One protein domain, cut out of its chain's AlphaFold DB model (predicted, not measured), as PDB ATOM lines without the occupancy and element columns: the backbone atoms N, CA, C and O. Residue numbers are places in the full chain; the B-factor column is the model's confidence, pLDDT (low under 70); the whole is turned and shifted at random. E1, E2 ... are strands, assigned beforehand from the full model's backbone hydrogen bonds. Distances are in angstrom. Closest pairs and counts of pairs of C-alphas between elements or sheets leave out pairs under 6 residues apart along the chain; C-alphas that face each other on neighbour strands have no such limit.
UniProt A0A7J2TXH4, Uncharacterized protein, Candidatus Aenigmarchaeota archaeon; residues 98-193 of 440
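Overview. This is residues 98 to 193 of the 440 residues of an uncharacterized protein of Candidatus Aenigmarchaeota archaeon (UniProt A0A7J2TXH4). Picture an elongated body with two separate sheets: a small three-stranded one, E1, E3 and E4, at one end, and a larger, strongly twisted sheet of five strands farther along, with narrow links running between them. Beyond the larger sheet, the last residues, 173 to 193, wind on with no named element, and Asp 186 there and Leu 132 by the small sheet are the two ends of the length. The 96 printed residues hold eight named strands, E1 to E8 along the chain, and no named helix. The orders are E1 - E3 - E4 and E2 - E5 - E6 - E7 - E8, both antiparallel. The class is all strand, though 40 of 96 residues are in named elements; the whole is loose, with a radius of gyration of the C-alphas of 15.9 A and spans of 52 by 31 by 19 A.

Arrangement. Begin at E1, residues 99 to 101, an edge strand beside E3, residues 128 to 131; C-alphas 100 and 129 face each other at 5.2 A, but no backbone N and O across this pair are within hydrogen-bond range. E3 forms a hairpin with E4, residues 134 to 137, where N 129 and O 136 are 2.9 A apart. E1 is apart from E2, residues 118 to 122, which is an edge strand of the larger sheet. Beside E2 look for E5, residues 141 to 147: N 121 and O 142 are 2.8 A apart. E5 is staggered, pairing with E2 over residues 141 to 145 and with E6, residues 152 to 157, over 145 to 147; N 145 and O 154 are 2.8 A apart, and the directions of E5 and E6 differ by 110 degrees. E5 to E8 are a meander, each strand the antiparallel neighbour of the one before. In E7, residues 160 to 166, N 165 lies 2.8 A from O 153 of E6. E8, residues 169 to 172, is the other edge strand, with N 171 and O 164 of E7 2.8 A apart.

Along the chain. Find C-alpha 99, where E1 begins, at (-24.053, 6.245, -38.915). E2 is 12.9 A long. E5 starts at C-alpha 141, (-7.368, 11.161, -52.433), and runs 18.6 A; E6 spans 16.1 A and E7 17.7 A. E8 ends at C-alpha 172, (-0.342, 19.969, -40.277).

Size, cuts and confidence. The C-alphas of Leu 132 and Asp 186, the two farthest apart, are 52.7 A from each other. The printed part has no cut. The link E1 to E2, 16 residues, is long; the other links are tight. Mean pLDDT of the printed part is 72.0, and residues 98 to 117, 121 to 132, 135 to 140 and 167 to 168 are under 70.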
ATOM      1  N   GLY A  98     -26.487  10.355 -38.103       46.16
ATOM      2  CA  GLY A  98     -25.811   9.640 -39.183       46.16
ATOM      3  C   GLY A  98     -24.952   8.520 -38.604       46.16
ATOM      4  O   GLY A  98     -24.345   8.694 -37.551       46.16
ATOM      5  N   ILE A  99     -24.934   7.365 -39.268       50.91
ATOM      6  CA  ILE A  99     -24.053   6.245 -38.915       50.91
ATOM      7  C   ILE A  99     -22.837   6.334 -39.837       50.91
ATOM      8  O   ILE A  99     -22.991   6.390 -41.060       50.91
ATOM      9  N   CYS A 100     -21.642   6.371 -39.251       45.19
ATOM     10  CA  CYS A 100     -20.398   6.237 -39.998       45.19
ATOM     11  C   CYS A 100     -20.129   4.741 -40.182       45.19
ATOM     12  O   CYS A 100     -20.022   4.015 -39.194       45.19
ATOM     13  N   VAL A 101     -20.080   4.274 -41.428       50.00
ATOM     14  CA  VAL A 101     -19.782   2.875 -41.750       50.00
ATOM     15  C   VAL A 101     -18.559   2.878 -42.656       50.00
ATOM     16  O   VAL A 101     -18.610   3.444 -43.743       50.00
ATOM     17  N   CYS A 102     -17.469   2.264 -42.202       48.03
ATOM     18  CA  CYS A 102     -16.336   1.906 -43.049       48.03
ATOM     19  C   CYS A 102     -16.400   0.393 -43.254       48.03
ATOM     20  O   CYS A 102     -16.395  -0.358 -42.279       48.03
ATOM     21  N   LEU A 103     -16.557  -0.046 -44.504       47.25
ATOM     22  CA  LEU A 103     -16.789  -1.459 -44.826       47.25
ATOM     23  C   LEU A 103     -15.498  -2.260 -45.051       47.25
ATOM     24  O   LEU A 103     -15.575  -3.487 -45.104       47.25
ATOM     25  N   GLN A 104     -14.335  -1.610 -45.162       49.19
ATOM     26  CA  GLN A 104     -13.035  -2.265 -45.345       49.19
ATOM     27  C   GLN A 104     -11.908  -1.478 -44.667       49.19
ATOM     28  O   GLN A 104     -11.997  -0.253 -44.532       49.19
ATOM     29  N   ASP A 105     -10.857  -2.193 -44.258       48.16
ATOM     30  CA  ASP A 105      -9.616  -1.611 -43.750       48.16
ATOM     31  C   ASP A 105      -9.054  -0.631 -44.786       48.16
ATOM     32  O   ASP A 105      -8.887  -0.971 -45.959       48.16
ATOM     33  N   ALA A 106      -8.781   0.607 -44.373       47.28
ATOM     34  CA  ALA A 106      -8.096   1.560 -45.233       47.28
ATOM     35  C   ALA A 106      -6.711   0.990 -45.578       47.28
ATOM     36  O   ALA A 106      -5.852   0.850 -44.708       47.28
ATOM     37  N   THR A 107      -6.496   0.627 -46.840       48.75
ATOM     38  CA  THR A 107      -5.193   0.159 -47.309       48.75
ATOM     39  C   THR A 107      -4.271   1.356 -47.489       48.75
ATOM     40  O   THR A 107      -4.514   2.214 -48.339       48.75
ATOM     41  N   TRP A 108      -3.218   1.408 -46.681       46.31
ATOM     42  CA  TRP A 108      -2.149   2.391 -46.790       46.31
ATOM     43  C   TRP A 108      -1.246   2.009 -47.959       46.31
ATOM     44  O   TRP A 108      -0.534   1.013 -47.884       46.31
ATOM     45  N   ASP A 109      -1.273   2.796 -49.030       54.34
ATOM     46  CA  ASP A 109      -0.295   2.696 -50.115       54.34
ATOM     47  C   ASP A 109       0.645   3.906 -50.042       54.34
ATOM     48  O   ASP A 109       0.639   4.802 -50.879       54.34
ATOM     49  N   ALA A 110       1.416   3.967 -48.953       49.69
ATOM     50  CA  ALA A 110       2.504   4.935 -48.810       49.69
ATOM     51  C   ALA A 110       3.740   4.531 -49.635       49.69
ATOM     52  O   ALA A 110       4.782   5.174 -49.547       49.69
ATOM     53  N   THR A 111       3.647   3.458 -50.426       50.41
ATOM     54  CA  THR A 111       4.733   3.002 -51.282       50.41
ATOM     55  C   THR A 111       4.917   4.014 -52.414       50.41
ATOM     56  O   THR A 111       3.957   4.282 -53.144       50.41
ATOM     57  N   PRO A 112       6.112   4.606 -52.591       52.38
ATOM     58  CA  PRO A 112       6.355   5.467 -53.735       52.38
ATOM     59  C   PRO A 112       6.067   4.680 -55.018       52.38
ATOM     60  O   PRO A 112       6.491   3.531 -55.170       52.38
ATOM     61  N   SER A 113       5.320   5.282 -55.949       54.22
ATOM     62  CA  SER A 113       5.163   4.688 -57.286       54.22
ATOM     63  C   SER A 113       6.537   4.542 -57.965       54.22
ATOM     64  O   SER A 113       7.500   5.149 -57.508       54.22
ATOM     65  N   TYR A 114       6.639   3.750 -59.039       42.91
ATOM     66  CA  TYR A 114       7.874   3.249 -59.693       42.91
ATOM     67  C   TYR A 114       8.961   4.301 -60.075       42.91
ATOM     68  O   TYR A 114      10.011   3.929 -60.586       42.91
ATOM     69  N   GLU A 115       8.754   5.591 -59.795       46.06
ATOM     70  CA  GLU A 115       9.723   6.690 -59.932       46.06
ATOM     71  C   GLU A 115      10.103   7.371 -58.593       46.06
ATOM     72  O   GLU A 115      10.698   8.443 -58.586       46.06
ATOM     73  N   GLY A 116       9.775   6.784 -57.436       54.06
ATOM     74  CA  GLY A 116      10.335   7.172 -56.131       54.06
ATOM     75  C   GLY A 116       9.788   8.456 -55.493       54.06
ATOM     76  O   GLY A 116      10.035   8.682 -54.316       54.06
ATOM     77  N   GLN A 117       9.043   9.289 -56.226       64.62
ATOM     78  CA  GLN A 117       8.757  10.663 -55.786       64.62
ATOM     79  C   GLN A 117       7.310  10.948 -55.401       64.62
ATOM     80  O   GLN A 117       7.065  11.943 -54.735       64.62
ATOM     81  N   VAL A 118       6.342  10.133 -55.821       76.25
ATOM     82  CA  VAL A 118       4.915  10.405 -55.590       76.25
ATOM     83  C   VAL A 118       4.331   9.351 -54.671       76.25
ATOM     84  O   VAL A 118       4.404   8.157 -54.977       76.25
ATOM     85  N   CYS A 119       3.691   9.804 -53.599       77.50
ATOM     86  CA  CYS A 119       2.942   8.959 -52.684       77.50
ATOM     87  C   CYS A 119       1.479   9.395 -52.605       77.50
ATOM     88  O   CYS A 119       1.145  10.581 -52.666       77.50
ATOM     89  N   LYS A 120       0.582   8.409 -52.518       77.44
ATOM     90  CA  LYS A 120      -0.862   8.631 -52.599       77.44
ATOM     91  C   LYS A 120      -1.555   8.001 -51.411       77.44
ATOM     92  O   LYS A 120      -1.555   6.788 -51.239       77.44
ATOM     93  N   LYS A 121      -2.245   8.825 -50.634       68.38
ATOM     94  CA  LYS A 121      -3.158   8.341 -49.612       68.38
ATOM     95  C   LYS A 121      -4.544   8.201 -50.219       68.38
ATOM     96  O   LYS A 121      -5.208   9.191 -50.529       68.38
ATOM     97  N   ARG A 122      -4.985   6.954 -50.371       64.25
ATOM     98  CA  ARG A 122      -6.373   6.618 -50.694       64.25
ATOM     99  C   ARG A 122      -7.080   6.198 -49.420       64.25
ATOM    100  O   ARG A 122      -6.743   5.173 -48.834       64.25
ATOM    101  N   TRP A 123      -8.082   6.957 -48.992       60.06
ATOM    102  CA  TRP A 123      -9.062   6.386 -48.075       60.06
ATOM    103  C   TRP A 123      -9.868   5.350 -48.849       60.06
ATOM    104  O   TRP A 123     -10.303   5.624 -49.969       60.06
ATOM    105  N   GLY A 124     -10.013   4.149 -48.277       52.59
ATOM    106  CA  GLY A 124     -10.814   3.087 -48.879       52.59
ATOM    107  C   GLY A 124     -12.146   3.667 -49.344       52.59
ATOM    108  O   GLY A 124     -12.808   4.381 -48.586       52.59
ATOM    109  N   ALA A 125     -12.501   3.400 -50.602       46.16
ATOM    110  CA  ALA A 125     -13.631   4.009 -51.303       46.16
ATOM    111  C   ALA A 125     -14.993   3.806 -50.609       46.16
ATOM    112  O   ALA A 125     -15.978   4.382 -51.051       46.16
ATOM    113  N   ASP A 126     -15.042   3.042 -49.516       51.06
ATOM    114  CA  ASP A 126     -16.247   2.661 -48.789       51.06
ATOM    115  C   ASP A 126     -16.422   3.360 -47.430       51.06
ATOM    116  O   ASP A 126     -17.393   3.081 -46.725       51.06
ATOM    117  N   CYS A 127     -15.535   4.282 -47.035       48.44
ATOM    118  CA  CYS A 127     -15.821   5.167 -45.905       48.44
ATOM    119  C   CYS A 127     -16.698   6.324 -46.390       48.44
ATOM    120  O   CYS A 127     -16.264   7.195 -47.144       48.44
ATOM    121  N   GLY A 128     -17.953   6.332 -45.952       55.78
ATOM    122  CA  GLY A 128     -18.901   7.394 -46.253       55.78
ATOM    123  C   GLY A 128     -19.886   7.603 -45.118       55.78
ATOM    124  O   GLY A 128     -20.174   6.702 -44.328       55.78
ATOM    125  N   TRP A 129     -20.410   8.816 -45.027       59.34
ATOM    126  CA  TRP A 129     -21.510   9.114 -44.127       59.34
ATOM    127  C   TRP A 129     -22.817   8.749 -44.833       59.34
ATOM    128  O   TRP A 129     -23.162   9.303 -45.879       59.34
ATOM    129  N   LEU A 130     -23.579   7.825 -44.242       54.19
ATOM    130  CA  LEU A 130     -24.962   7.595 -44.648       54.19
ATOM    131  C   LEU A 130     -25.857   8.685 -44.039       54.19
ATOM    132  O   LEU A 130     -26.226   8.628 -42.862       54.19
ATOM    133  N   SER A 131     -26.171   9.711 -44.831       68.81
ATOM    134  CA  SER A 131     -27.121  10.761 -44.457       68.81
ATOM    135  C   SER A 131     -28.552  10.355 -44.819       68.81
ATOM    136  O   SER A 131     -28.766   9.474 -45.653       68.81
ATOM    137  N   LEU A 132     -29.554  11.050 -44.265       67.31
ATOM    138  CA  LEU A 132     -30.951  10.937 -44.724       67.31
ATOM    139  C   LEU A 132     -31.116  11.249 -46.229       67.31
ATOM    140  O   LEU A 132     -32.141  10.902 -46.809       67.31
ATOM    141  N   PHE A 133     -30.117  11.877 -46.859       72.19
ATOM    142  CA  PHE A 133     -30.093  12.243 -48.276       72.19
ATOM    143  C   PHE A 133     -29.236  11.306 -49.143       72.19
ATOM    144  O   PHE A 133     -29.045  11.579 -50.326       72.19
ATOM    145  N   GLY A 134     -28.741  10.198 -48.586       71.31
ATOM    146  CA  GLY A 134     -27.917   9.220 -49.292       71.31
ATOM    147  C   GLY A 134     -26.492   9.126 -48.753       71.31
ATOM    148  O   GLY A 134     -26.086   9.867 -47.851       71.31
ATOM    149  N   TRP A 135     -25.753   8.161 -49.295       66.44
ATOM    150  CA  TRP A 135     -24.357   7.902 -48.958       66.44
ATOM    151  C   TRP A 135     -23.467   8.994 -49.562       66.44
ATOM    152  O   TRP A 135     -23.470   9.192 -50.777       66.44
ATOM    153  N   GLN A 136     -22.740   9.720 -48.713       60.78
ATOM    154  CA  GLN A 136     -21.726  10.680 -49.138       60.78
ATOM    155  C   GLN A 136     -20.339  10.083 -48.876       60.78
ATOM    156  O   GLN A 136     -20.035   9.809 -47.710       60.78
ATOM    157  N   PRO A 137     -19.502   9.870 -49.911       57.44
ATOM    158  CA  PRO A 137     -18.135   9.406 -49.712       57.44
ATOM    159  C   PRO A 137     -17.380  10.409 -48.840       57.44
ATOM    160  O   PRO A 137     -17.391  11.609 -49.109       57.44
ATOM    161  N   LEU A 138     -16.716   9.910 -47.800       58.12
ATOM    162  CA  LEU A 138     -15.745  10.669 -47.011       58.12
ATOM    163  C   LEU A 138     -14.346  10.607 -47.645       58.12
ATOM    164  O   LEU A 138     -13.426  11.233 -47.134       58.12
ATOM    165  N   GLY A 139     -14.185   9.868 -48.748       51.47
ATOM    166  CA  GLY A 139     -12.925   9.687 -49.465       51.47
ATOM    167  C   GLY A 139     -12.431  10.958 -50.161       51.47
ATOM    168  O   GLY A 139     -13.029  11.393 -51.141       51.47
ATOM    169  N   GLY A 140     -11.312  11.511 -49.692       62.19
ATOM    170  CA  GLY A 140     -10.409  12.337 -50.484       62.19
ATOM    171  C   GLY A 140      -9.177  11.508 -50.838       62.19
ATOM    172  O   GLY A 140      -8.652  10.786 -49.989       62.19
ATOM    173  N   GLU A 141      -8.726  11.581 -52.087       70.06
ATOM    174  CA  GLU A 141      -7.368  11.161 -52.433       70.06
ATOM    175  C   GLU A 141      -6.438  12.334 -52.105       70.06
ATOM    176  O   GLU A 141      -6.664  13.449 -52.579       70.06
ATOM    177  N   LYS A 142      -5.420  12.099 -51.273       76.44
ATOM    178  CA  LYS A 142      -4.323  13.053 -51.080       76.44
ATOM    179  C   LYS A 142      -3.104  12.544 -51.830       76.44
ATOM    180  O   LYS A 142      -2.740  11.375 -51.710       76.44
ATOM    181  N   GLU A 143      -2.487  13.418 -52.606       81.81
ATOM    182  CA  GLU A 143      -1.261  13.136 -53.343       81.81
ATOM    183  C   GLU A 143      -0.175  14.065 -52.819       81.81
ATOM    184  O   GLU A 143      -0.372  15.277 -52.740       81.81
ATOM    185  N   GLY A 144       0.938  13.470 -52.411       85.19
ATOM    186  CA  GLY A 144       2.106  14.165 -51.903       85.19
ATOM    187  C   GLY A 144       3.367  13.686 -52.604       85.19
ATOM    188  O   GLY A 144       3.342  12.770 -53.435       85.19
ATOM    189  N   ARG A 145       4.480  14.321 -52.258       86.62
ATOM    190  CA  ARG A 145       5.813  13.943 -52.696       86.62
ATOM    191  C   ARG A 145       6.573  13.332 -51.535       86.62
ATOM    192  O   ARG A 145       6.487  13.835 -50.421       86.62
ATOM    193  N   TRP A 146       7.252  12.221 -51.789       86.50
ATOM    194  CA  TRP A 146       8.078  11.596 -50.765       86.50
ATOM    195  C   TRP A 146       9.298  12.472 -50.514       86.50
ATOM    196  O   TRP A 146      10.048  12.756 -51.450       86.50
ATOM    197  N   ASP A 147       9.474  12.879 -49.265       83.50
ATOM    198  CA  ASP A 147      10.666  13.564 -48.810       83.50
ATOM    199  C   ASP A 147      11.586  12.561 -48.085       83.50
ATOM    200  O   ASP A 147      11.225  12.045 -47.019       83.50
ATOM    201  N   PRO A 148      12.752  12.220 -48.666       77.06
ATOM    202  CA  PRO A 148      13.690  11.300 -48.039       77.06
ATOM    203  C   PRO A 148      14.331  11.865 -46.766       77.06
ATOM    204  O   PRO A 148      14.745  11.062 -45.927       77.06
ATOM    205  N   ASP A 149      14.403  13.189 -46.613       78.44
ATOM    206  CA  ASP A 149      15.090  13.832 -45.496       78.44
ATOM    207  C   ASP A 149      14.231  13.795 -44.227       78.44
ATOM    208  O   ASP A 149      14.710  13.399 -43.156       78.44
ATOM    209  N   SER A 150      12.934  14.098 -44.344       77.94
ATOM    210  CA  SER A 150      11.991  13.976 -43.226       77.94
ATOM    211  C   SER A 150      11.410  12.565 -43.050       77.94
ATOM    212  O   SER A 150      10.995  12.201 -41.945       77.94
ATOM    213  N   GLY A 151      11.407  11.739 -44.103       82.00
ATOM    214  CA  GLY A 151      10.825  10.395 -44.086       82.00
ATOM    215  C   GLY A 151       9.293  10.390 -44.124       82.00
ATOM    216  O   GLY A 151       8.668   9.438 -43.644       82.00
ATOM    217  N   TYR A 152       8.688  11.447 -44.670       84.50
ATOM    218  CA  TYR A 152       7.239  11.603 -44.787       84.50
ATOM    219  C   TYR A 152       6.811  11.954 -46.217       84.50
ATOM    220  O   TYR A 152       7.603  12.323 -47.082       84.50
ATOM    221  N   CYS A 153       5.507  11.853 -46.465       85.44
ATOM    222  CA  CYS A 153       4.877  12.367 -47.671       85.44
ATOM    223  C   CYS A 153       4.415  13.801 -47.473       85.44
ATOM    224  O   CYS A 153       3.501  14.049 -46.690       85.44
ATOM    225  N   VAL A 154       4.979  14.722 -48.239       88.38
ATOM    226  CA  VAL A 154       4.708  16.154 -48.150       88.38
ATOM    227  C   VAL A 154       3.686  16.568 -49.207       88.38
ATOM    228  O   VAL A 154       3.801  16.226 -50.382       88.38
ATOM    229  N   ILE A 155       2.666  17.321 -48.810       88.50
ATOM    230  CA  ILE A 155       1.710  17.973 -49.708       88.50
ATOM    231  C   ILE A 155       2.094  19.441 -49.814       88.50
ATOM    232  O   ILE A 155       2.211  20.153 -48.815       88.50
ATOM    233  N   CYS A 156       2.250  19.887 -51.053       88.44
ATOM    234  CA  CYS A 156       2.828  21.180 -51.370       88.44
ATOM    235  C   CYS A 156       1.768  22.175 -51.858       88.44
ATOM    236  O   CYS A 156       0.929  21.819 -52.688       88.44
ATOM    237  N   ASP A 157       1.879  23.439 -51.444       86.81
ATOM    238  CA  ASP A 157       1.329  24.583 -52.183       86.81
ATOM    239  C   ASP A 157       2.493  25.341 -52.831       86.81
ATOM    240  O   ASP A 157       3.277  26.032 -52.174       86.81
ATOM    241  N   GLY A 158       2.694  25.117 -54.130       89.62
ATOM    242  CA  GLY A 158       3.934  25.508 -54.795       89.62
ATOM    243  C   GLY A 158       5.133  24.738 -54.231       89.62
ATOM    244  O   GLY A 158       5.205  23.524 -54.392       89.62
ATOM    245  N   LYS A 159       6.070  25.457 -53.598       89.06
ATOM    246  CA  LYS A 159       7.315  24.915 -53.015       89.06
ATOM    247  C   LYS A 159       7.288  24.823 -51.478       89.06
ATOM    248  O   LYS A 159       8.325  24.579 -50.868       89.06
ATOM    249  N   ILE A 160       6.133  25.078 -50.866       87.31
ATOM    250  CA  ILE A 160       5.951  25.148 -49.410       87.31
ATOM    251  C   ILE A 160       5.151  23.933 -48.932       87.31
ATOM    252  O   ILE A 160       4.141  23.594 -49.554       87.31
ATOM    253  N   GLU A 161       5.554  23.325 -47.814       88.94
ATOM    254  CA  GLU A 161       4.771  22.302 -47.110       88.94
ATOM    255  C   GLU A 161       3.519  22.906 -46.480       88.94
ATOM    256  O   GLU A 161       3.592  23.745 -45.580       88.94
ATOM    257  N   ILE A 162       2.351  22.421 -46.895       88.88
ATOM    258  CA  ILE A 162       1.073  22.779 -46.262       88.88
ATOM    259  C   ILE A 162       0.518  21.653 -45.387       88.88
ATOM    260  O   ILE A 162      -0.175  21.918 -44.403       88.88
ATOM    261  N   GLU A 163       0.843  20.401 -45.705       87.88
ATOM    262  CA  GLU A 163       0.469  19.211 -44.940       87.88
ATOM    263  C   GLU A 163       1.509  18.111 -45.164       87.88
ATOM    264  O   GLU A 163       2.134  18.067 -46.219       87.88
ATOM    265  N   ARG A 164       1.627  17.169 -44.226       86.12
ATOM    266  CA  ARG A 164       2.400  15.939 -44.441       86.12
ATOM    267  C   ARG A 164       1.709  14.721 -43.852       86.12
ATOM    268  O   ARG A 164       0.880  14.847 -42.952       86.12
ATOM    269  N   PHE A 165       2.023  13.536 -44.354       81.19
ATOM    270  CA  PHE A 165       1.430  12.289 -43.886       81.19
ATOM    271  C   PHE A 165       2.405  11.116 -43.951       81.19
ATOM    272  O   PHE A 165       3.344  11.096 -44.741       81.19
ATOM    273  N   ASP A 166       2.159  10.118 -43.110       80.19
ATOM    274  CA  ASP A 166       2.931   8.878 -43.027       80.19
ATOM    275  C   ASP A 166       1.994   7.695 -42.723       80.19
ATOM    276  O   ASP A 166       0.770   7.827 -42.780       80.19
ATOM    277  N   CYS A 167       2.549   6.530 -42.379       68.12
ATOM    278  CA  CYS A 167       1.760   5.369 -41.945       68.12
ATOM    279  C   CYS A 167       1.031   5.574 -40.599       68.12
ATOM    280  O   CYS A 167       0.178   4.764 -40.236       68.12
ATOM    281  N   SER A 168       1.374   6.619 -39.849       68.56
ATOM    282  CA  SER A 168       0.873   6.931 -38.510       68.56
ATOM    283  C   SER A 168      -0.252   7.973 -38.526       68.56
ATOM    284  O   SER A 168      -1.042   8.022 -37.579       68.56
ATOM    285  N   GLY A 169      -0.378   8.787 -39.581       71.69
ATOM    286  CA  GLY A 169      -1.463   9.760 -39.700       71.69
ATOM    287  C   GLY A 169      -1.212  10.920 -40.662       71.69
ATOM    288  O   GLY A 169      -0.257  10.930 -41.428       71.69
ATOM    289  N   ASP A 170      -2.132  11.890 -40.625       77.94
ATOM    290  CA  ASP A 170      -1.987  13.191 -41.289       77.94
ATOM    291  C   ASP A 170      -1.564  14.242 -40.259       77.94
ATOM    292  O   ASP A 170      -2.099  14.283 -39.145       77.94
ATOM    293  N   TYR A 171      -0.660  15.128 -40.654       80.69
ATOM    294  CA  TYR A 171      -0.115  16.199 -39.832       80.69
ATOM    295  C   TYR A 171      -0.239  17.539 -40.554       80.69
ATOM    296  O   TYR A 171      -0.208  17.626 -41.783       80.69
ATOM    297  N   SER A 172      -0.397  18.601 -39.767       84.44
ATOM    298  CA  SER A 172      -0.342  19.969 -40.277       84.44
ATOM    299  C   SER A 172       1.068  20.273 -40.764       84.44
ATOM    300  O   SER A 172       2.021  19.968 -40.045       84.44
ATOM    301  N   GLY A 173       1.173  20.892 -41.938       82.19
ATOM    302  CA  GLY A 173       2.442  21.389 -42.432       82.19
ATOM    303  C   GLY A 173       2.943  22.556 -41.599       82.19
ATOM    304  O   GLY A 173       2.166  23.258 -40.939       82.19
ATOM    305  N   ASP A 174       4.246  22.770 -41.616       86.69
ATOM    306  CA  ASP A 174       4.883  23.856 -40.875       86.69
ATOM    307  C   ASP A 174       5.102  25.130 -41.712       86.69
ATOM    308  O   ASP A 174       5.566  26.144 -41.181       86.69
ATOM    309  N   ASN A 175       4.659  25.128 -42.975       88.75
ATOM    310  CA  ASN A 175       4.804  26.219 -43.943       88.75
ATOM    311  C   ASN A 175       6.265  26.580 -44.237       88.75
ATOM    312  O   ASN A 175       6.576  27.742 -44.530       88.75
ATOM    313  N   LYS A 176       7.166  25.603 -44.144       91.44
ATOM    314  CA  LYS A 176       8.540  25.752 -44.604       91.44
ATOM    315  C   LYS A 176       8.690  25.335 -46.064       91.44
ATOM    316  O   LYS A 176       7.805  24.733 -46.670       91.44
ATOM    317  N   CYS A 177       9.780  25.794 -46.658       91.75
ATOM    318  CA  CYS A 177      10.201  25.400 -47.987       91.75
ATOM    319  C   CYS A 177      10.658  23.948 -47.971       91.75
ATOM    320  O   CYS A 177      11.462  23.597 -47.121       91.75
ATOM    321  N   GLU A 178      10.197  23.165 -48.942       90.75
ATOM    322  CA  GLU A 178      10.505  21.738 -49.013       90.75
ATOM    323  C   GLU A 178      11.132  21.364 -50.344       90.75
ATOM    324  O   GLU A 178      10.599  21.670 -51.423       90.75
ATOM    325  N   HIS A 179      12.263  20.671 -50.283       89.19
ATOM    326  CA  HIS A 179      12.981  20.217 -51.462       89.19
ATOM    327  C   HIS A 179      12.136  19.231 -52.268       89.19
ATOM    328  O   HIS A 179      12.050  19.347 -53.495       89.19
ATOM    329  N   ALA A 180      11.391  18.355 -51.585       84.12
ATOM    330  CA  ALA A 180      10.406  17.483 -52.217       84.12
ATOM    331  C   ALA A 180       9.369  18.281 -53.030       84.12
ATOM    332  O   ALA A 180       8.919  17.821 -54.078       84.12
ATOM    333  N   CYS A 181       9.042  19.508 -52.617       86.81
ATOM    334  CA  CYS A 181       8.147  20.427 -53.324       86.81
ATOM    335  C   CYS A 181       8.841  21.270 -54.416       86.81
ATOM    336  O   CYS A 181       8.204  22.111 -55.055       86.81
ATOM    337  N   GLY A 182      10.134  21.052 -54.669       85.19
ATOM    338  CA  GLY A 182      10.940  21.790 -55.641       85.19
ATOM    339  C   GLY A 182      11.575  23.070 -55.092       85.19
ATOM    340  O   GLY A 182      11.956  23.945 -55.882       85.19
ATOM    341  N   ALA A 183      11.660  23.232 -53.766       88.38
ATOM    342  CA  ALA A 183      12.503  24.258 -53.164       88.38
ATOM    343  C   ALA A 183      13.985  24.034 -53.507       88.38
ATOM    344  O   ALA A 183      14.419  22.924 -53.824       88.38
ATOM    345  N   ASP A 184      14.758  25.119 -53.457       88.56
ATOM    346  CA  ASP A 184      16.219  25.031 -53.459       88.56
ATOM    347  C   ASP A 184      16.680  24.123 -52.295       88.56
ATOM    348  O   ASP A 184      16.154  24.310 -51.195       88.56
ATOM    349  N   PRO A 185      17.607  23.163 -52.495       86.50
ATOM    350  CA  PRO A 185      18.057  22.254 -51.433       86.50
ATOM    351  C   PRO A 185      18.541  22.982 -50.174       86.50
ATOM    352  O   PRO A 185      18.320  22.536 -49.056       86.50
ATOM    353  N   ASP A 186      19.145  24.162 -50.327       86.88
ATOM    354  CA  ASP A 186      19.608  24.943 -49.179       86.88
ATOM    355  C   ASP A 186      18.477  25.618 -48.401       86.88
ATOM    356  O   ASP A 186      18.684  26.085 -47.275       86.88
ATOM    357  N   CYS A 187      17.300  25.709 -49.017       90.50
ATOM    358  CA  CYS A 187      16.076  26.214 -48.423       90.50
ATOM    359  C   CYS A 187      15.203  25.131 -47.803       90.50
ATOM    360  O   CYS A 187      14.187  25.490 -47.213       90.50
ATOM    361  N   ASP A 188      15.594  23.866 -47.905       90.56
ATOM    362  CA  ASP A 188      14.867  22.756 -47.312       90.56
ATOM    363  C   ASP A 188      14.700  22.927 -45.796       90.56
ATOM    364  O   ASP A 188      15.631  23.354 -45.100       90.56
ATOM    365  N   GLU A 189      13.489  22.683 -45.293       89.44
ATOM    366  CA  GLU A 189      13.118  22.864 -43.889       89.44
ATOM    367  C   GLU A 189      13.339  24.301 -43.363       89.44
ATOM    368  O   GLU A 189      13.511  24.542 -42.155       89.44
ATOM    369  N   ARG A 190      13.308  25.314 -44.247       89.81
ATOM    370  CA  ARG A 190      13.445  26.734 -43.866       89.81
ATOM    371  C   ARG A 190      12.191  27.548 -44.124       89.81
ATOM    372  O   ARG A 190      11.545  27.460 -45.162       89.81
ATOM    373  N   SER A 191      11.885  28.441 -43.188       90.31
ATOM    374  CA  SER A 191      10.799  29.403 -43.370       90.31
ATOM    375  C   SER A 191      11.189  30.486 -44.390       90.31
ATOM    376  O   SER A 191      12.228  31.139 -44.222       90.31
ATOM    377  N   PRO A 192      10.346  30.751 -45.402       88.62
ATOM    378  CA  PRO A 192      10.542  31.866 -46.317       88.62
ATOM    379  C   PRO A 192      10.699  33.205 -45.588       88.62
ATOM    380  O   PRO A 192       9.985  33.504 -44.632       88.62
ATOM    381  N   GLY A 193      11.600  34.055 -46.072       84.56
ATOM    382  CA  GLY A 193      11.782  35.414 -45.569       84.56
ATOM    383  C   GLY A 193      12.602  35.527 -44.281       84.56
ATOM    384  O   GLY A 193      12.830  36.648 -43.828       84.56
TER     385      GLY A 193